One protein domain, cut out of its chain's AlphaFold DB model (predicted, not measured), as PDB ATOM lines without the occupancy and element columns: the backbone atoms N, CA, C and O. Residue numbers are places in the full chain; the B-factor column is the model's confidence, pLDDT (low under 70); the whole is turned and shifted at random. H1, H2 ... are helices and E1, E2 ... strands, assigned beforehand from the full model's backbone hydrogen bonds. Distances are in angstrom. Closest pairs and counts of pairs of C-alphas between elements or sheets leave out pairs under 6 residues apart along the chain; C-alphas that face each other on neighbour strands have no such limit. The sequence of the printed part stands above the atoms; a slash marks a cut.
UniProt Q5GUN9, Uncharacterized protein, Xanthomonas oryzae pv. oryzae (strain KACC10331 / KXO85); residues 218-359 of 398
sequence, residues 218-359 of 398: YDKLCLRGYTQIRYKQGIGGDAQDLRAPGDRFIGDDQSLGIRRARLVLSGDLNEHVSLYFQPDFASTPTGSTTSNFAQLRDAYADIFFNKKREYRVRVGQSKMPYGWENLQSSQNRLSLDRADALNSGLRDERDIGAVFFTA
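This is residues 218 to 359 of the 398 residues of an uncharacterized protein of Xanthomonas oryzae pv. oryzae (strain KACC10331 / KXO85) (UniProt Q5GUN9). Six antiparallel strands make one twisted, curled sheet, a long open trough, and the stretch between E5 and E6, with the one-turn helices H1 and H2, lies over its open side. Of 142 printed residues, 68, under half, are in named elements, mostly strand: E1 to E5, H1, H2, E6 along the chain, the sheet's order being E1 E2 E3 E4 E5 E6. It is only just loose, close to compact, with a radius of gyration of the C-alphas of 17.5 A, and elongated, spanning 59 by 30 by 28 A.

Start at edge strand E1, residues 221 to 231; E2, residues 256 to 268, forms a hairpin with it, with N 224 and O 264 within hydrogen-bond range at 2.8 A. Next, E3, residues 273 to 280, forms a hairpin with E2, with N 265 and O 277 at 2.9 A. E4, residues 295 to 304, forms one with E3, with N 276 and O 300 at 2.9 A. E5, residues 311 to 319, forms one with E4, with N 301 and O 315 at 2.9 A. E1 to E5 are a meander, each strand the antiparallel neighbour of the one before. H1, residues 324 to 327, and H2, residues 340 to 343, are close but not clearly touching, their closest C-alphas, of Asn 326 and Leu 342, 7.8 A apart; neither is on the sheet. Each is too short for an O i to N i+4 pair; its 1 O i to N i+3 pair is within range. Edge strand E6, residues 350 to 358, is antiparallel to E5 at 165 degrees, with N 314 and O 355 at 2.8 A. E5 bends by 105 degrees at residue 316, E6 by 92 degrees at residue 353.

Find C-alpha 221 at (10.347, -3.652, 29.967); E1 runs 33.6 A to C-alpha 231. E2 measures 37.4 A from first to last C-alpha, E3 23.5 A, E4 27.4 A and E5 17.9 A. E6 runs 19.5 A to C-alpha 358 at (26.209, -0.202, 47.429).

The C-alphas farthest apart, of Gly 237 and Lys 307, are 59.1 A apart. The printed part has no cut; links E1 to E2, E3 to E4 and H1 to H2 are long. Look for pLDDT under 70 at residues 245 to 246, 251 to 253, 287, 289 and 291.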
ATOM      1  N   TYR A 218       5.011  -1.307  31.548       86.75
ATOM      2  CA  TYR A 218       5.287  -2.364  30.577       86.75
ATOM      3  C   TYR A 218       6.079  -1.868  29.356       86.75
ATOM      4  O   TYR A 218       6.875  -2.624  28.811       86.75
ATOM      5  N   ASP A 219       5.962  -0.586  28.982       85.75
ATOM      6  CA  ASP A 219       6.755   0.018  27.895       85.75
ATOM      7  C   ASP A 219       8.231   0.208  28.284       85.75
ATOM      8  O   ASP A 219       9.079   0.517  27.444       85.75
ATOM      9  N   LYS A 220       8.537   0.076  29.581       86.12
ATOM     10  CA  LYS A 220       9.891   0.153  30.149       86.12
ATOM     11  C   LYS A 220      10.539  -1.225  30.289       86.12
ATOM     12  O   LYS A 220      11.699  -1.296  30.700       86.12
ATOM     13  N   LEU A 221       9.811  -2.299  29.979       88.12
ATOM     14  CA  LEU A 221      10.347  -3.652  29.967       88.12
ATOM     15  C   LEU A 221      11.030  -3.954  28.638       88.12
ATOM     16  O   LEU A 221      10.587  -3.567  27.560       88.12
ATOM     17  N   CYS A 222      12.110  -4.708  28.740       88.50
ATOM     18  CA  CYS A 222      12.917  -5.142  27.627       88.50
ATOM     19  C   CYS A 222      12.971  -6.653  27.572       88.50
ATOM     20  O   CYS A 222      13.298  -7.293  28.574       88.50
ATOM     21  N   LEU A 223      12.774  -7.198  26.377       91.00
ATOM     22  CA  LEU A 223      13.010  -8.601  26.096       91.00
ATOM     23  C   LEU A 223      14.307  -8.754  25.298       91.00
ATOM     24  O   LEU A 223      14.469  -8.150  24.240       91.00
ATOM     25  N   ARG A 224      15.239  -9.559  25.804       89.06
ATOM     26  CA  ARG A 224      16.489  -9.932  25.132       89.06
ATOM     27  C   ARG A 224      16.639 -11.441  25.174       89.06
ATOM     28  O   ARG A 224      16.299 -12.056  26.171       89.06
ATOM     29  N   GLY A 225      17.214 -12.031  24.138       89.94
ATOM     30  CA  GLY A 225      17.577 -13.445  24.133       89.94
ATOM     31  C   GLY A 225      19.018 -13.655  23.698       89.94
ATOM     32  O   GLY A 225      19.619 -12.776  23.078       89.94
ATOM     33  N   TYR A 226      19.570 -14.811  24.043       89.25
ATOM     34  CA  TYR A 226      20.780 -15.334  23.418       89.25
ATOM     35  C   TYR A 226      20.801 -16.857  23.497       89.25
ATOM     36  O   TYR A 226      20.339 -17.457  24.473       89.25
ATOM     37  N   THR A 227      21.408 -17.459  22.481       92.12
ATOM     38  CA  THR A 227      21.595 -18.902  22.382       92.12
ATOM     39  C   THR A 227      23.074 -19.189  22.182       92.12
ATOM     40  O   THR A 227      23.750 -18.505  21.419       92.12
ATOM     41  N   GLN A 228      23.590 -20.185  22.894       89.44
ATOM     42  CA  GLN A 228      24.957 -20.673  22.760       89.44
ATOM     43  C   GLN A 228      24.908 -22.148  22.394       89.44
ATOM     44  O   GLN A 228      24.479 -22.978  23.198       89.44
ATOM     45  N   ILE A 229      25.363 -22.451  21.183       90.38
ATOM     46  CA  ILE A 229      25.555 -23.811  20.685       90.38
ATOM     47  C   ILE A 229      27.021 -24.164  20.899       90.38
ATOM     48  O   ILE A 229      27.902 -23.322  20.724       90.38
ATOM     49  N   ARG A 230      27.278 -25.391  21.336       86.62
ATOM     50  CA  ARG A 230      28.613 -25.863  21.665       86.62
ATOM     51  C   ARG A 230      28.877 -27.184  20.973       86.62
ATOM     52  O   ARG A 230      28.087 -28.110  21.113       86.62
ATOM     53  N   TYR A 231      30.017 -27.241  20.299       87.81
ATOM     54  CA  TYR A 231      30.634 -28.465  19.823       87.81
ATOM     55  C   TYR A 231      31.927 -28.706  20.608       87.81
ATOM     56  O   TYR A 231      32.668 -27.759  20.886       87.81
ATOM     57  N   LYS A 232      32.173 -29.952  20.997       85.00
ATOM     58  CA  LYS A 232      33.385 -30.410  21.662       85.00
ATOM     59  C   LYS A 232      33.874 -31.683  20.998       85.00
ATOM     60  O   LYS A 232      33.096 -32.602  20.759       85.00
ATOM     61  N   GLN A 233      35.181 -31.746  20.802       83.38
ATOM     62  CA  GLN A 233      35.889 -32.951  20.414       83.38
ATOM     63  C   GLN A 233      37.006 -33.165  21.431       83.38
ATOM     64  O   GLN A 233      37.854 -32.292  21.615       83.38
ATOM     65  N   GLY A 234      36.951 -34.288  22.145       78.19
ATOM     66  CA  GLY A 234      38.040 -34.707  23.018       78.19
ATOM     67  C   GLY A 234      39.274 -35.034  22.182       78.19
ATOM     68  O   GLY A 234      39.158 -35.693  21.151       78.19
ATOM     69  N   ILE A 235      40.438 -34.548  22.607       79.31
ATOM     70  CA  ILE A 235      41.725 -34.842  21.973       79.31
ATOM     71  C   ILE A 235      42.487 -35.726  22.960       79.31
ATOM     72  O   ILE A 235      42.887 -35.237  24.011       79.31
ATOM     73  N   GLY A 236      42.633 -37.013  22.647       78.38
ATOM     74  CA  GLY A 236      43.262 -38.004  23.529       78.38
ATOM     75  C   GLY A 236      42.360 -39.205  23.817       78.38
ATOM     76  O   GLY A 236      41.137 -39.115  23.703       78.38
ATOM     77  N   GLY A 237      42.969 -40.343  24.157       76.25
ATOM     78  CA  GLY A 237      42.240 -41.575  24.491       76.25
ATOM     79  C   GLY A 237      41.524 -41.515  25.845       76.25
ATOM     80  O   GLY A 237      40.529 -42.198  26.038       76.25
ATOM     81  N   ASP A 238      41.994 -40.654  26.745       79.19
ATOM     82  CA  ASP A 238      41.463 -40.384  28.086       79.19
ATOM     83  C   ASP A 238      40.416 -39.257  28.109       79.19
ATOM     84  O   ASP A 238      39.775 -39.005  29.128       79.19
ATOM     85  N   ALA A 239      40.197 -38.567  26.983       75.62
ATOM     86  CA  ALA A 239      39.250 -37.457  26.911       75.62
ATOM     87  C   ALA A 239      37.797 -37.886  27.195       75.62
ATOM     88  O   ALA A 239      36.974 -37.058  27.597       75.62
ATOM     89  N   GLN A 240      37.502 -39.173  27.000       71.75
ATOM     90  CA  GLN A 240      36.231 -39.817  27.329       71.75
ATOM     91  C   GLN A 240      35.984 -39.874  28.842       71.75
ATOM     92  O   GLN A 240      34.846 -39.757  29.275       71.75
ATOM     93  N   ASP A 241      37.025 -39.911  29.675       79.00
ATOM     94  CA  ASP A 241      36.882 -40.019  31.134       79.00
ATOM     95  C   ASP A 241      36.703 -38.664  31.832       79.00
ATOM     96  O   ASP A 241      36.361 -38.589  33.017       79.00
ATOM     97  N   LEU A 242      36.893 -37.557  31.107       79.81
ATOM     98  CA  LEU A 242      36.743 -36.222  31.670       79.81
ATOM     99  C   LEU A 242      35.285 -35.969  32.065       79.81
ATOM    100  O   LEU A 242      34.346 -36.236  31.312       79.81
ATOM    101  N   ARG A 243      35.091 -35.399  33.257       77.56
ATOM    102  CA  ARG A 243      33.785 -34.970  33.772       77.56
ATOM    103  C   ARG A 243      33.933 -33.615  34.452       77.56
ATOM    104  O   ARG A 243      34.868 -33.406  35.218       77.56
ATOM    105  N   ALA A 244      32.990 -32.706  34.207       74.62
ATOM    106  CA  ALA A 244      32.933 -31.414  34.887       74.62
ATOM    107  C   ALA A 244      31.538 -31.186  35.496       74.62
ATOM    108  O   ALA A 244      30.546 -31.187  34.761       74.62
ATOM    109  N   PRO A 245      31.423 -30.912  36.809       67.31
ATOM    110  CA  PRO A 245      30.126 -30.733  37.467       67.31
ATOM    111  C   PRO A 245      29.276 -29.592  36.886       67.31
ATOM    112  O   PRO A 245      28.051 -29.617  37.003       67.31
ATOM    113  N   GLY A 246      29.922 -28.581  36.293       68.31
ATOM    114  CA  GLY A 246      29.276 -27.409  35.696       68.31
ATOM    115  C   GLY A 246      29.048 -27.495  34.183       68.31
ATOM    116  O   GLY A 246      28.474 -26.563  33.604       68.31
ATOM    117  N   ASP A 247      29.493 -28.571  33.524       74.19
ATOM    118  CA  ASP A 247      29.420 -28.711  32.070       74.19
ATOM    119  C   ASP A 247      29.111 -30.147  31.628       74.19
ATOM    120  O   ASP A 247      29.999 -30.983  31.490       74.19
ATOM    121  N   ARG A 248      27.833 -30.405  31.319       74.81
ATOM    122  CA  ARG A 248      27.344 -31.712  30.841       74.81
ATOM    123  C   ARG A 248      27.919 -32.159  29.494       74.81
ATOM    124  O   ARG A 248      27.738 -33.304  29.114       74.81
ATOM    125  N   PHE A 249      28.545 -31.242  28.755       75.62
ATOM    126  CA  PHE A 249      29.166 -31.526  27.459       75.62
ATOM    127  C   PHE A 249      30.591 -32.076  27.603       75.62
ATOM    128  O   PHE A 249      31.264 -32.302  26.604       75.62
ATOM    129  N   ILE A 250      31.090 -32.215  28.836       76.25
ATOM    130  CA  ILE A 250      32.354 -32.886  29.138       76.25
ATOM    131  C   ILE A 250      32.006 -34.300  29.600       76.25
ATOM    132  O   ILE A 250      31.663 -34.510  30.766       76.25
ATOM    133  N   GLY A 251      32.039 -35.227  28.646       69.88
ATOM    134  CA  GLY A 251      31.900 -36.658  28.861       69.88
ATOM    135  C   GLY A 251      31.431 -37.408  27.617       69.88
ATOM    136  O   GLY A 251      31.390 -36.836  26.525       69.88
ATOM    137  N   ASP A 252      31.089 -38.681  27.797       67.62
ATOM    138  CA  ASP A 252      30.789 -39.587  26.685       67.62
ATOM    139  C   ASP A 252      29.534 -39.174  25.913       67.62
ATOM    140  O   ASP A 252      28.528 -38.761  26.494       67.62
ATOM    141  N   ASP A 253      29.614 -39.273  24.584       68.62
ATOM    142  CA  ASP A 253      28.501 -39.099  23.644       68.62
ATOM    143  C   ASP A 253      27.728 -37.764  23.759       68.62
ATOM    144  O   ASP A 253      26.568 -37.657  23.356       68.62
ATOM    145  N   GLN A 254      28.360 -36.708  24.289       74.94
ATOM    146  CA  GLN A 254      27.782 -35.360  24.432       74.94
ATOM    147  C   GLN A 254      28.635 -34.286  23.732       74.94
ATOM    148  O   GLN A 254      28.968 -33.246  24.300       74.94
ATOM    149  N   SER A 255      28.977 -34.529  22.464       79.25
ATOM    150  CA  SER A 255      29.860 -33.657  21.672       79.25
ATOM    151  C   SER A 255      29.183 -32.400  21.122       79.25
ATOM    152  O   SER A 255      29.855 -31.396  20.924       79.25
ATOM    153  N   LEU A 256      27.872 -32.411  20.868       85.81
ATOM    154  CA  LEU A 256      27.139 -31.266  20.317       85.81
ATOM    155  C   LEU A 256      25.885 -30.983  21.138       85.81
ATOM    156  O   LEU A 256      25.099 -31.879  21.431       85.81
ATOM    157  N   GLY A 257      25.640 -29.713  21.436       85.94
ATOM    158  CA  GLY A 257      24.308 -29.289  21.829       85.94
ATOM    159  C   GLY A 257      24.215 -27.845  22.275       85.94
ATOM    160  O   GLY A 257      25.152 -27.051  22.191       85.94
ATOM    161  N   ILE A 258      23.023 -27.492  22.737       87.81
ATOM    162  CA  ILE A 258      22.716 -26.139  23.181       87.81
ATOM    163  C   ILE A 258      23.132 -26.020  24.645       87.81
ATOM    164  O   ILE A 258      22.587 -26.694  25.516       87.81
ATOM    165  N   ARG A 259      24.112 -25.157  24.922       85.69
ATOM    166  CA  ARG A 259      24.632 -24.926  26.274       85.69
ATOM    167  C   ARG A 259      23.775 -23.949  27.066       85.69
ATOM    168  O   ARG A 259      23.682 -24.083  28.286       85.69
ATOM    169  N   ARG A 260      23.228 -22.932  26.394       87.75
ATOM    170  CA  ARG A 260      22.368 -21.888  26.973       87.75
ATOM    171  C   ARG A 260      21.360 -21.464  25.917       87.75
ATOM    172  O   ARG A 260      21.767 -21.138  24.807       87.75
ATOM    173  N   ALA A 261      20.085 -21.432  26.267       91.19
ATOM    174  CA  ALA A 261      19.036 -20.834  25.453       91.19
ATOM    175  C   ALA A 261      18.206 -19.990  26.405       91.19
ATOM    176  O   ALA A 261      17.311 -20.501  27.071       91.19
ATOM    177  N   ARG A 262      18.588 -18.719  26.560       91.06
ATOM    178  CA  ARG A 262      18.036 -17.870  27.614       91.06
ATOM    179  C   ARG A 262      17.280 -16.702  27.040       91.06
ATOM    180  O   ARG A 262      17.779 -15.986  26.171       91.06
ATOM    181  N   LEU A 263      16.113 -16.488  27.621       91.31
ATOM    182  CA  LEU A 263      15.322 -15.288  27.444       91.31
ATOM    183  C   LEU A 263      15.507 -14.423  28.688       91.31
ATOM    184  O   LEU A 263      15.634 -14.941  29.787       91.31
ATOM    185  N   VAL A 264      15.582 -13.113  28.525       90.12
ATOM    186  CA  VAL A 264      15.779 -12.142  29.595       90.12
ATOM    187  C   VAL A 264      14.716 -11.079  29.448       90.12
ATOM    188  O   VAL A 264      14.743 -10.303  28.494       90.12
ATOM    189  N   LEU A 265      13.808 -11.033  30.411       91.88
ATOM    190  CA  LEU A 265      12.881  -9.934  30.596       91.88
ATOM    191  C   LEU A 265      13.427  -9.051  31.717       91.88
ATOM    192  O   LEU A 265      13.622  -9.514  32.839       91.88
ATOM    193  N   SER A 266      13.716  -7.789  31.424       88.94
ATOM    194  CA  SER A 266      14.263  -6.871  32.426       88.94
ATOM    195  C   SER A 266      13.797  -5.445  32.200       88.94
ATOM    196  O   SER A 266      13.620  -5.039  31.056       88.94
ATOM    197  N   GLY A 267      13.618  -4.676  33.268       88.12
ATOM    198  CA  GLY A 267      13.261  -3.266  33.152       88.12
ATOM    199  C   GLY A 267      12.801  -2.641  34.461       88.12
ATOM    200  O   GLY A 267      12.603  -3.323  35.467       88.12
ATOM    201  N   ASP A 268      12.631  -1.323  34.423       88.75
ATOM    202  CA  ASP A 268      12.179  -0.524  35.560       88.75
ATOM    203  C   ASP A 268      10.643  -0.511  35.612       88.75
ATOM    204  O   ASP A 268       9.999   0.069  34.736       88.75
ATOM    205  N   LEU A 269      10.054  -1.091  36.661       86.88
ATOM    206  CA  LEU A 269       8.607  -1.015  36.894       86.88
ATOM    207  C   LEU A 269       8.218   0.400  37.344       86.88
ATOM    208  O   LEU A 269       7.255   0.992  36.857       86.88
ATOM    209  N   ASN A 270       9.015   0.968  38.251       86.88
ATOM    210  CA  ASN A 270       8.885   2.337  38.739       86.88
ATOM    211  C   ASN A 270      10.281   2.934  39.040       86.88
ATOM    212  O   ASN A 270      11.305   2.376  38.647       86.88
ATOM    213  N   GLU A 271      10.349   4.102  39.686       85.50
ATOM    214  CA  GLU A 271      11.634   4.749  40.008       85.50
ATOM    215  C   GLU A 271      12.499   3.908  40.974       85.50
ATOM    216  O   GLU A 271      13.730   3.907  40.854       85.50
ATOM    217  N   HIS A 272      11.847   3.140  41.852       88.44
ATOM    218  CA  HIS A 272      12.430   2.414  42.980       88.44
ATOM    219  C   HIS A 272      12.546   0.900  42.779       88.44
ATOM    220  O   HIS A 272      13.226   0.250  43.560       88.44
ATOM    221  N   VAL A 273      11.912   0.317  41.765       90.81
ATOM    222  CA  VAL A 273      11.838  -1.134  41.574       90.81
ATOM    223  C   VAL A 273      12.168  -1.478  40.135       90.81
ATOM    224  O   VAL A 273      11.525  -1.005  39.193       90.81
ATOM    225  N   SER A 274      13.151  -2.357  39.984       90.69
ATOM    226  CA  SER A 274      13.510  -2.971  38.715       90.69
ATOM    227  C   SER A 274      13.344  -4.480  38.791       90.69
ATOM    228  O   SER A 274      13.735  -5.091  39.779       90.69
ATOM    229  N   LEU A 275      12.828  -5.082  37.724       92.44
ATOM    230  CA  LEU A 275      12.634  -6.524  37.597       92.44
ATOM    231  C   LEU A 275      13.690  -7.136  36.670       92.44
ATOM    232  O   LEU A 275      14.077  -6.521  35.670       92.44
ATOM    233  N   TYR A 276      14.115  -8.359  36.981       91.75
ATOM    234  CA  TYR A 276      14.925  -9.200  36.108       91.75
ATOM    235  C   TYR A 276      14.450 -10.655  36.178       91.75
ATOM    236  O   TYR A 276      14.396 -11.249  37.253       91.75
ATOM    237  N   PHE A 277      14.138 -11.234  35.022       93.50
ATOM    238  CA  PHE A 277      13.639 -12.597  34.882       93.50
ATOM    239  C   PHE A 277      14.348 -13.298  33.720       93.50
ATOM    240  O   PHE A 277      14.358 -12.787  32.599       93.50
ATOM    241  N   GLN A 278      14.960 -14.453  33.986       91.75
ATOM    242  CA  GLN A 278      15.745 -15.221  33.022       91.75
ATOM    243  C   GLN A 278      15.434 -16.727  33.102       91.75
ATOM    244  O   GLN A 278      16.067 -17.441  33.889       91.75
ATOM    245  N   PRO A 279      14.499 -17.237  32.283       93.12
ATOM    246  CA  PRO A 279      14.360 -18.668  32.038       93.12
ATOM    247  C   PRO A 279      15.441 -19.180  31.070       93.12
ATOM    248  O   PRO A 279      15.905 -18.462  30.177       93.12
ATOM    249  N   ASP A 280      15.833 -20.439  31.248       89.44
ATOM    250  CA  ASP A 280      16.774 -21.180  30.410       89.44
ATOM    251  C   ASP A 280      16.119 -22.464  29.898       89.44
ATOM    252  O   ASP A 280      15.625 -23.271  30.682       89.44
ATOM    253  N   PHE A 281      16.138 -22.647  28.582       88.56
ATOM    254  CA  PHE A 281      15.514 -23.777  27.892       88.56
ATOM    255  C   PHE A 281      16.508 -24.891  27.537       88.56
ATOM    256  O   PHE A 281      16.127 -25.927  27.008       88.56
ATOM    257  N   ALA A 282      17.802 -24.686  27.800       83.75
ATOM    258  CA  ALA A 282      18.857 -25.636  27.441       83.75
ATOM    259  C   ALA A 282      19.196 -26.650  28.552       83.75
ATOM    260  O   ALA A 282      20.099 -27.478  28.387       83.75
ATOM    261  N   SER A 283      18.535 -26.540  29.707       76.62
ATOM    262  CA  SER A 283      18.823 -27.332  30.904       76.62
ATOM    263  C   SER A 283      17.662 -28.277  31.205       76.62
ATOM    264  O   SER A 283      16.522 -27.835  31.322       76.62
ATOM    265  N   THR A 284      17.965 -29.561  31.369       73.94
ATOM    266  CA  THR A 284      17.000 -30.576  31.804       73.94
ATOM    267  C   THR A 284      17.222 -30.852  33.291       73.94
ATOM    268  O   THR A 284      18.367 -31.097  33.682       73.94
ATOM    269  N   PRO A 285      16.180 -30.804  34.137       70.62
ATOM    270  CA  PRO A 285      16.284 -31.215  35.531       70.62
ATOM    271  C   PRO A 285      16.740 -32.673  35.652       70.62
ATOM    272  O   PRO A 285      16.295 -33.541  34.900       70.62
ATOM    273  N   THR A 286      17.613 -32.948  36.620       70.19
ATOM    274  CA  THR A 286      18.099 -34.303  36.903       70.19
ATOM    275  C   THR A 286      16.931 -35.246  37.197       70.19
ATOM    276  O   THR A 286      16.086 -34.939  38.035       70.19
ATOM    277  N   GLY A 287      16.890 -36.399  36.524       69.19
ATOM    278  CA  GLY A 287      15.866 -37.429  36.737       69.19
ATOM    279  C   GLY A 287      14.619 -37.309  35.856       69.19
ATOM    280  O   GLY A 287      13.730 -38.147  35.971       69.19
ATOM    281  N   SER A 288      14.546 -36.321  34.957       70.75
ATOM    282  CA  SER A 288      13.480 -36.256  33.954       70.75
ATOM    283  C   SER A 288      13.953 -36.711  32.573       70.75
ATOM    284  O   SER A 288      15.030 -36.335  32.117       70.75
ATOM    285  N   THR A 289      13.116 -37.494  31.893       68.62
ATOM    286  CA  THR A 289      13.294 -37.921  30.496       68.62
ATOM    287  C   THR A 289      12.554 -37.020  29.501       68.62
ATOM    288  O   THR A 289      12.694 -37.189  28.290       68.62
ATOM    289  N   THR A 290      11.772 -36.049  29.982       74.31
ATOM    290  CA  THR A 290      10.990 -35.141  29.133       74.31
ATOM    291  C   THR A 290      11.882 -34.024  28.580       74.31
ATOM    292  O   THR A 290      12.660 -33.409  29.300       74.31
ATOM    293  N   SER A 291      11.787 -33.733  27.282       63.38
ATOM    294  CA  SER A 291      12.803 -32.926  26.584       63.38
ATOM    295  C   SER A 291      12.561 -31.402  26.539       63.38
ATOM    296  O   SER A 291      13.284 -30.711  25.830       63.38
ATOM    297  N   ASN A 292      11.590 -30.829  27.261       73.38
ATOM    298  CA  ASN A 292      11.234 -29.405  27.114       73.38
ATOM    299  C   ASN A 292      10.953 -28.737  28.464       73.38
ATOM    300  O   ASN A 292       9.801 -28.613  28.876       73.38
ATOM    301  N   PHE A 293      12.003 -28.292  29.152       80.38
ATOM    302  CA  PHE A 293      11.882 -27.569  30.418       80.38
ATOM    303  C   PHE A 293      12.327 -26.119  30.278       80.38
ATOM    304  O   PHE A 293      13.318 -25.816  29.621       80.38
ATOM    305  N   ALA A 294      11.607 -25.226  30.951       86.19
ATOM    306  CA  ALA A 294      12.069 -23.876  31.227       86.19
ATOM    307  C   ALA A 294      12.582 -23.845  32.668       86.19
ATOM    308  O   ALA A 294      11.796 -23.766  33.613       86.19
ATOM    309  N   GLN A 295      13.896 -23.939  32.852       87.06
ATOM    310  CA  GLN A 295      14.494 -23.810  34.174       87.06
ATOM    311  C   GLN A 295      14.671 -22.332  34.510       87.06
ATOM    312  O   GLN A 295      15.262 -21.569  33.743       87.06
ATOM    313  N   LEU A 296      14.207 -21.922  35.685       88.50
ATOM    314  CA  LEU A 296      14.428 -20.565  36.155       88.50
ATOM    315  C   LEU A 296      15.878 -20.396  36.623       88.50
ATOM    316  O   LEU A 296      16.314 -21.067  37.558       88.50
ATOM    317  N   ARG A 297      16.636 -19.513  35.960       88.62
ATOM    318  CA  ARG A 297      18.019 -19.203  36.351       88.62
ATOM    319  C   ARG A 297      18.066 -18.019  37.297       88.62
ATOM    320  O   ARG A 297      18.601 -18.149  38.385       88.62
ATOM    321  N   ASP A 298      17.505 -16.887  36.890       90.88
ATOM    322  CA  ASP A 298      17.477 -15.673  37.704       90.88
ATOM    323  C   ASP A 298      16.053 -15.105  37.716       90.88
ATOM    324  O   ASP A 298      15.434 -14.938  36.666       90.88
ATOM    325  N   ALA A 299      15.538 -14.798  38.900       94.81
ATOM    326  CA  ALA A 299      14.272 -14.112  39.113       94.81
ATOM    327  C   ALA A 299      14.401 -13.245  40.355       94.81
ATOM    328  O   ALA A 299      14.287 -13.732  41.481       94.81
ATOM    329  N   TYR A 300      14.669 -11.963  40.147       94.12
ATOM    330  CA  TYR A 300      14.864 -11.031  41.244       94.12
ATOM    331  C   TYR A 300      14.318  -9.646  40.919       94.12
ATOM    332  O   TYR A 300      14.180  -9.252  39.756       94.12
ATOM    333  N   ALA A 301      14.058  -8.890  41.980       94.50
ATOM    334  CA  ALA A 301      13.790  -7.467  41.913       94.50
ATOM    335  C   ALA A 301      14.882  -6.693  42.661       94.50
ATOM    336  O   ALA A 301      15.263  -7.056  43.774       94.50
ATOM    337  N   ASP A 302      15.378  -5.623  42.044       91.94
ATOM    338  CA  ASP A 302      16.244  -4.646  42.700       91.94
ATOM    339  C   ASP A 302      15.369  -3.509  43.238       91.94
ATOM    340  O   ASP A 302      14.720  -2.797  42.466       91.94
ATOM    341  N   ILE A 303      15.363  -3.345  44.562       93.25
ATOM    342  CA  ILE A 303      14.642  -2.293  45.282       93.25
ATOM    343  C   ILE A 303      15.645  -1.209  45.674       93.25
ATOM    344  O   ILE A 303      16.583  -1.462  46.428       93.25
ATOM    345  N   PHE A 304      15.454   0.001  45.158       91.81
ATOM    346  CA  PHE A 304      16.317   1.160  45.361       91.81
ATOM    347  C   PHE A 304      15.744   2.089  46.432       91.81
ATOM    348  O   PHE A 304      14.627   2.592  46.300       91.81
ATOM    349  N   PHE A 305      16.543   2.397  47.452       88.75
ATOM    350  CA  PHE A 305      16.118   3.294  48.536       88.75
ATOM    351  C   PHE A 305      16.151   4.768  48.140       88.75
ATOM    352  O   PHE A 305      15.405   5.576  48.682       88.75
ATOM    353  N   ASN A 306      17.015   5.134  47.190       83.25
ATOM    354  CA  ASN A 306      17.167   6.511  46.744       83.25
ATOM    355  C   ASN A 306      17.029   6.646  45.224       83.25
ATOM    356  O   ASN A 306      17.310   5.725  44.456       83.25
ATOM    357  N   LYS A 307      16.656   7.850  44.782       82.50
ATOM    358  CA  LYS A 307      16.540   8.199  43.354       82.50
ATOM    359  C   LYS A 307      17.873   8.081  42.604       82.50
ATOM    360  O   LYS A 307      17.917   7.799  41.408       82.50
ATOM    361  N   LYS A 308      18.991   8.262  43.320       80.56
ATOM    362  CA  LYS A 308      20.356   8.126  42.782       80.56
ATOM    363  C   LYS A 308      20.756   6.666  42.508       80.56
ATOM    364  O   LYS A 308      21.706   6.446  41.751       80.56
ATOM    365  N   ARG A 309      19.997   5.695  43.036       83.19
ATOM    366  CA  ARG A 309      20.223   4.243  42.966       83.19
ATOM    367  C   ARG A 309      21.589   3.801  43.509       83.19
ATOM    368  O   ARG A 309      22.230   2.928  42.932       83.19
ATOM    369  N   GLU A 310      22.036   4.431  44.590       84.94
ATOM    370  CA  GLU A 310      23.314   4.124  45.258       84.94
ATOM    371  C   GLU A 310      23.182   2.903  46.167       84.94
ATOM    372  O   GLU A 310      24.053   2.039  46.176       84.94
ATOM    373  N   TYR A 311      22.057   2.810  46.877       88.69
ATOM    374  CA  TYR A 311      21.731   1.695  47.755       88.69
ATOM    375  C   TYR A 311      20.584   0.896  47.159       88.69
ATOM    376  O   TYR A 311      19.532   1.459  46.824       88.69
ATOM    377  N   ARG A 312      20.769  -0.419  47.060       89.88
ATOM    378  CA  ARG A 312      19.700  -1.332  46.658       89.88
ATOM    379  C   ARG A 312      19.752  -2.634  47.435       89.88
ATOM    380  O   ARG A 312      20.832  -3.114  47.767       89.88
ATOM    381  N   VAL A 313      18.590  -3.235  47.636       93.88
ATOM    382  CA  VAL A 313      18.477  -4.645  48.014       93.88
ATOM    383  C   VAL A 313      17.959  -5.410  46.812       93.88
ATOM    384  O   VAL A 313      16.953  -5.039  46.213       93.88
ATOM    385  N   ARG A 314      18.661  -6.480  46.463       93.00
ATOM    386  CA  ARG A 314      18.215  -7.471  45.495       93.00
ATOM    387  C   ARG A 314      17.499  -8.580  46.232       93.00
ATOM    388  O   ARG A 314      18.120  -9.194  47.091       93.00
ATOM    389  N   VAL A 315      16.248  -8.845  45.882       95.31
ATOM    390  CA  VAL A 315      15.453  -9.922  46.484       95.31
ATOM    391  C   VAL A 315      15.044 -10.917  45.411       95.31
ATOM    392  O   VAL A 315      14.499 -10.519  44.380       95.31
ATOM    393  N   GLY A 316      15.291 -12.200  45.663       94.50
ATOM    394  CA  GLY A 316      14.873 -13.308  44.809       94.50
ATOM    395  C   GLY A 316      16.022 -14.248  44.460       94.50
ATOM    396  O   GLY A 316      17.090 -14.205  45.072       94.50
ATOM    397  N   GLN A 317      15.795 -15.100  43.464       92.50
ATOM    398  CA  GLN A 317      16.814 -16.003  42.946       92.50
ATOM    399  C   GLN A 317      17.782 -15.218  42.069       92.50
ATOM    400  O   GLN A 317      17.406 -14.683  41.023       92.50
ATOM    401  N   SER A 318      19.036 -15.126  42.491       90.88
ATOM    402  CA  SER A 318      20.044 -14.392  41.736       90.88
ATOM    403  C   SER A 318      21.428 -14.987  41.907       90.88
ATOM    404  O   SER A 318      21.688 -15.770  42.821       90.88
ATOM    405  N   LYS A 319      22.340 -14.585  41.023       88.19
ATOM    406  CA  LYS A 319      23.765 -14.852  41.199       88.19
ATOM    407  C   LYS A 319      24.261 -14.299  42.527       88.19
ATOM    408  O   LYS A 319      24.116 -13.105  42.799       88.19
ATOM    409  N   MET A 320      24.918 -15.158  43.298       88.25
ATOM    410  CA  MET A 320      25.617 -14.745  44.503       88.25
ATOM    411  C   MET A 320      26.819 -13.874  44.111       88.25
ATOM    412  O   MET A 320      27.590 -14.260  43.226       88.25
ATOM    413  N   PRO A 321      26.995 -12.687  44.719       86.00
ATOM    414  CA  PRO A 321      27.998 -11.718  44.291       86.00
ATOM    415  C   PRO A 321      29.399 -12.071  44.805       86.00
ATOM    416  O   PRO A 321      29.992 -11.334  45.588       86.00
ATOM    417  N   TYR A 322      29.944 -13.192  44.346       84.06
ATOM    418  CA  TYR A 322      31.315 -13.602  44.622       84.06
ATOM    419  C   TYR A 322      32.049 -13.858  43.306       84.06
ATOM    420  O   TYR A 322      31.505 -14.480  42.398       84.06
ATOM    421  N   GLY A 323      33.283 -13.371  43.199       82.75
ATOM    422  CA  GLY A 323      34.113 -13.556  42.011       82.75
ATOM    423  C   GLY A 323      33.736 -12.654  40.828       82.75
ATOM    424  O   GLY A 323      32.574 -12.487  40.453       82.75
ATOM    425  N   TRP A 324      34.762 -12.088  40.196       81.19
ATOM    426  CA  TRP A 324      34.617 -11.210  39.036       81.19
ATOM    427  C   TRP A 324      33.955 -11.913  37.838       81.19
ATOM    428  O   TRP A 324      32.984 -11.415  37.269       81.19
ATOM    429  N   GLU A 325      34.423 -13.112  37.493       81.00
ATOM    430  CA  GLU A 325      33.907 -13.882  36.354       81.00
ATOM    431  C   GLU A 325      32.479 -14.420  36.562       81.00
ATOM    432  O   GLU A 325      31.785 -14.743  35.592       81.00
ATOM    433  N   ASN A 326      32.011 -14.513  37.815       82.00
ATOM    434  CA  ASN A 326      30.637 -14.913  38.095       82.00
ATOM    435  C   ASN A 326      29.669 -13.753  37.866       82.00
ATOM    436  O   ASN A 326      28.626 -13.919  37.219       82.00
ATOM    437  N   LEU A 327      30.052 -12.572  38.353       82.62
ATOM    438  CA  LEU A 327      29.323 -11.339  38.113       82.62
ATOM    439  C   LEU A 327      29.368 -10.942  36.635       82.62
ATOM    440  O   LEU A 327      28.437 -10.305  36.158       82.62
ATOM    441  N   GLN A 328      30.372 -11.364  35.868       79.62
ATOM    442  CA  GLN A 328      30.369 -11.184  34.422       79.62
ATOM    443  C   GLN A 328      29.193 -11.927  33.755       79.62
ATOM    444  O   GLN A 328      28.845 -13.073  34.066       79.62
ATOM    445  N   SER A 329      28.557 -11.265  32.795       77.56
ATOM    446  CA  SER A 329      27.488 -11.835  31.999       77.56
ATOM    447  C   SER A 329      28.045 -12.930  31.120       77.56
ATOM    448  O   SER A 329      29.027 -12.734  30.408       77.56
ATOM    449  N   SER A 330      27.359 -14.069  31.105       74.81
ATOM    450  CA  SER A 330      27.810 -15.235  30.338       74.81
ATOM    451  C   SER A 330      27.860 -15.030  28.819       74.81
ATOM    452  O   SER A 330      28.436 -15.864  28.125       74.81
ATOM    453  N   GLN A 331      27.287 -13.932  28.320       77.31
ATOM    454  CA  GLN A 331      27.379 -13.501  26.924       77.31
ATOM    455  C   GLN A 331      28.686 -12.775  26.599       77.31
ATOM    456  O   GLN A 331      29.109 -12.798  25.455       77.31
ATOM    457  N   ASN A 332      29.300 -12.114  27.582       78.88
ATOM    458  CA  ASN A 332      30.450 -11.230  27.387       78.88
ATOM    459  C   ASN A 332      31.713 -11.758  28.082       78.88
ATOM    460  O   ASN A 332      32.587 -10.975  28.446       78.88
ATOM    461  N   ARG A 333      31.768 -13.062  28.367       81.75
ATOM    462  CA  ARG A 333      32.945 -13.703  28.962       81.75
ATOM    463  C   ARG A 333      33.929 -14.102  27.877       81.75
ATOM    464  O   ARG A 333      33.519 -14.493  26.791       81.75
ATOM    465  N   LEU A 334      35.208 -14.043  28.232       82.88
ATOM    466  CA  LEU A 334      36.290 -14.515  27.378       82.88
ATOM    467  C   LEU A 334      36.339 -16.048  27.346       82.88
ATOM    468  O   LEU A 334      36.445 -16.645  26.281       82.88
ATOM    469  N   SER A 335      36.224 -16.689  28.510       83.44
ATOM    470  CA  SER A 335      36.220 -18.145  28.622       83.44
ATOM    471  C   SER A 335      34.834 -18.741  28.344       83.44
ATOM    472  O   SER A 335      33.790 -18.177  28.696       83.44
ATOM    473  N   LEU A 336      34.821 -19.927  27.726       81.50
ATOM    474  CA  LEU A 336      33.590 -20.665  27.421       81.50
ATOM    475  C   LEU A 336      32.862 -21.131  28.697       81.50
ATOM    476  O   LEU A 336      31.624 -21.098  28.755       81.50
ATOM    477  N   ASP A 337      33.621 -21.519  29.724       81.75
ATOM    478  CA  ASP A 337      33.142 -21.840  31.070       81.75
ATOM    479  C   ASP A 337      33.921 -21.079  32.149       81.75
ATOM    480  O   ASP A 337      34.920 -20.415  31.875       81.75
ATOM    481  N   ARG A 338      33.384 -21.119  33.369       81.25
ATOM    482  CA  ARG A 338      33.992 -20.510  34.556       81.25
ATOM    483  C   ARG A 338      35.126 -21.362  35.089       81.25
ATOM    484  O   ARG A 338      35.161 -22.562  34.818       81.25
ATOM    485  N   ALA A 339      35.996 -20.743  35.876       81.00
ATOM    486  CA  ALA A 339      36.988 -21.457  36.651       81.00
ATOM    487  C   ALA A 339      36.294 -22.486  37.554       81.00
ATOM    488  O   ALA A 339      35.312 -22.179  38.238       81.00
ATOM    489  N   ASP A 340      36.817 -23.710  37.575       77.75
ATOM    490  CA  ASP A 340      36.203 -24.807  38.327       77.75
ATOM    491  C   ASP A 340      36.167 -24.525  39.839       77.75
ATOM    492  O   ASP A 340      35.191 -24.828  40.522       77.75
ATOM    493  N   ALA A 341      37.172 -23.792  40.330       79.19
ATOM    494  CA  ALA A 341      37.243 -23.308  41.706       79.19
ATOM    495  C   ALA A 341      36.051 -22.425  42.124       79.19
ATOM    496  O   ALA A 341      35.732 -22.359  43.307       79.19
ATOM    497  N   LEU A 342      35.382 -21.737  41.190       75.94
ATOM    498  CA  LEU A 342      34.172 -20.976  41.516       75.94
ATOM    499  C   LEU A 342      32.911 -21.837  41.491       75.94
ATOM    500  O   LEU A 342      32.001 -21.570  42.277       75.94
ATOM    501  N   ASN A 343      32.870 -22.870  40.645       70.88
ATOM    502  CA  ASN A 343      31.740 -23.800  40.562       70.88
ATOM    503  C   ASN A 343      31.667 -24.733  41.790       70.88
ATOM    504  O   ASN A 343      30.604 -25.283  42.079       70.88
ATOM    505  N   SER A 344      32.783 -24.933  42.504       73.81
ATOM    506  CA  SER A 344      32.857 -25.809  43.680       73.81
ATOM    507  C   SER A 344      32.311 -25.176  44.967       73.81
ATOM    508  O   SER A 344      31.819 -25.900  45.828       73.81
ATOM    509  N   GLY A 345      32.361 -23.844  45.100       73.12
ATOM    510  CA  GLY A 345      31.911 -23.138  46.308       73.12
ATOM    511  C   GLY A 345      30.388 -23.045  46.448       73.12
ATOM    512  O   GLY A 345      29.848 -23.299  47.520       73.12
ATOM    513  N   LEU A 346      29.690 -22.704  45.363       75.44
ATOM    514  CA  LEU A 346      28.227 -22.656  45.282       75.44
ATOM    515  C   LEU A 346      27.803 -23.263  43.947       75.44
ATOM    516  O   LEU A 346      28.150 -22.748  42.883       75.44
ATOM    517  N   ARG A 347      27.023 -24.347  43.994       72.75
ATOM    518  CA  ARG A 347      26.490 -24.984  42.784       72.75
ATOM    519  C   ARG A 347      25.634 -23.979  42.005       72.75
ATOM    520  O   ARG A 347      24.765 -23.337  42.583       72.75
ATOM    521  N   ASP A 348      25.898 -23.834  40.703       76.12
ATOM    522  CA  ASP A 348      25.242 -22.862  39.802       76.12
ATOM    523  C   ASP A 348      25.404 -21.375  40.197       76.12
ATOM    524  O   ASP A 348      24.808 -20.493  39.559       76.12
ATOM    525  N   GLU A 349      26.242 -21.105  41.210       83.81
ATOM    526  CA  GLU A 349      26.624 -19.796  41.749       83.81
ATOM    527  C   GLU A 349      25.439 -18.877  42.087       83.81
ATOM    528  O   GLU A 349      25.542 -17.644  42.014       83.81
ATOM    529  N   ARG A 350      24.289 -19.474  42.405       86.56
ATOM    530  CA  ARG A 350      23.004 -18.802  42.586       86.56
ATOM    531  C   ARG A 350      22.290 -19.330  43.802       86.56
ATOM    532  O   ARG A 350      22.326 -20.522  44.074       86.56
ATOM    533  N   ASP A 351      21.582 -18.428  44.453       89.75
ATOM    534  CA  ASP A 351      20.730 -18.760  45.579       89.75
ATOM    535  C   ASP A 351      19.553 -17.784  45.647       89.75
ATOM    536  O   ASP A 351      19.529 -16.744  44.970       89.75
ATOM    537  N   ILE A 352      18.561 -18.139  46.449       92.00
ATOM    538  CA  ILE A 352      17.416 -17.301  46.766       92.00
ATOM    539  C   ILE A 352      17.750 -16.527  48.032       92.00
ATOM    540  O   ILE A 352      18.013 -17.101  49.083       92.00
ATOM    541  N   GLY A 353      17.710 -15.203  47.954       92.50
ATOM    542  CA  GLY A 353      17.978 -14.399  49.136       92.50
ATOM    543  C   GLY A 353      17.796 -12.911  48.927       92.50
ATOM    544  O   GLY A 353      17.322 -12.451  47.885       92.50
ATOM    545  N   ALA A 354      18.186 -12.167  49.959       94.50
ATOM    546  CA  ALA A 354      18.255 -10.718  49.951       94.50
ATOM    547  C   ALA A 354      19.721 -10.277  50.029       94.50
ATOM    548  O   ALA A 354      20.415 -10.574  50.998       94.50
ATOM    549  N   VAL A 355      20.196  -9.558  49.012       92.38
ATOM    550  CA  VAL A 355      21.581  -9.082  48.925       92.38
ATOM    551  C   VAL A 355      21.590  -7.563  48.852       92.38
ATOM    552  O   VAL A 355      21.015  -6.969  47.939       92.38
ATOM    553  N   PHE A 356      22.269  -6.921  49.799       93.44
ATOM    554  CA  PHE A 356      22.457  -5.476  49.791       93.44
ATOM    555  C   PHE A 356      23.652  -5.090  48.915       93.44
ATOM    556  O   PHE A 356      24.757  -5.600  49.087       93.44
ATOM    557  N   PHE A 357      23.440  -4.156  47.992       88.19
ATOM    558  CA  PHE A 357      24.490  -3.571  47.169       88.19
ATOM    559  C   PHE A 357      24.606  -2.076  47.439       88.19
ATOM    560  O   PHE A 357      23.606  -1.358  47.529       88.19
ATOM    561  N   THR A 358      25.851  -1.616  47.448       87.06
ATOM    562  CA  THR A 358      26.209  -0.202  47.429       87.06
ATOM    563  C   THR A 358      27.031   0.091  46.180       87.06
ATOM    564  O   THR A 358      27.936  -0.669  45.826       87.06
ATOM    565  N   ALA A 359      26.693   1.165  45.475       79.94
ATOM    566  CA  ALA A 359      27.442   1.648  44.326       79.94
ATOM    567  C   ALA A 359      27.693   3.153  44.485       79.94
ATOM    568  O   ALA A 359      26.728   3.921  44.538       79.94
TER     569      ALA A 359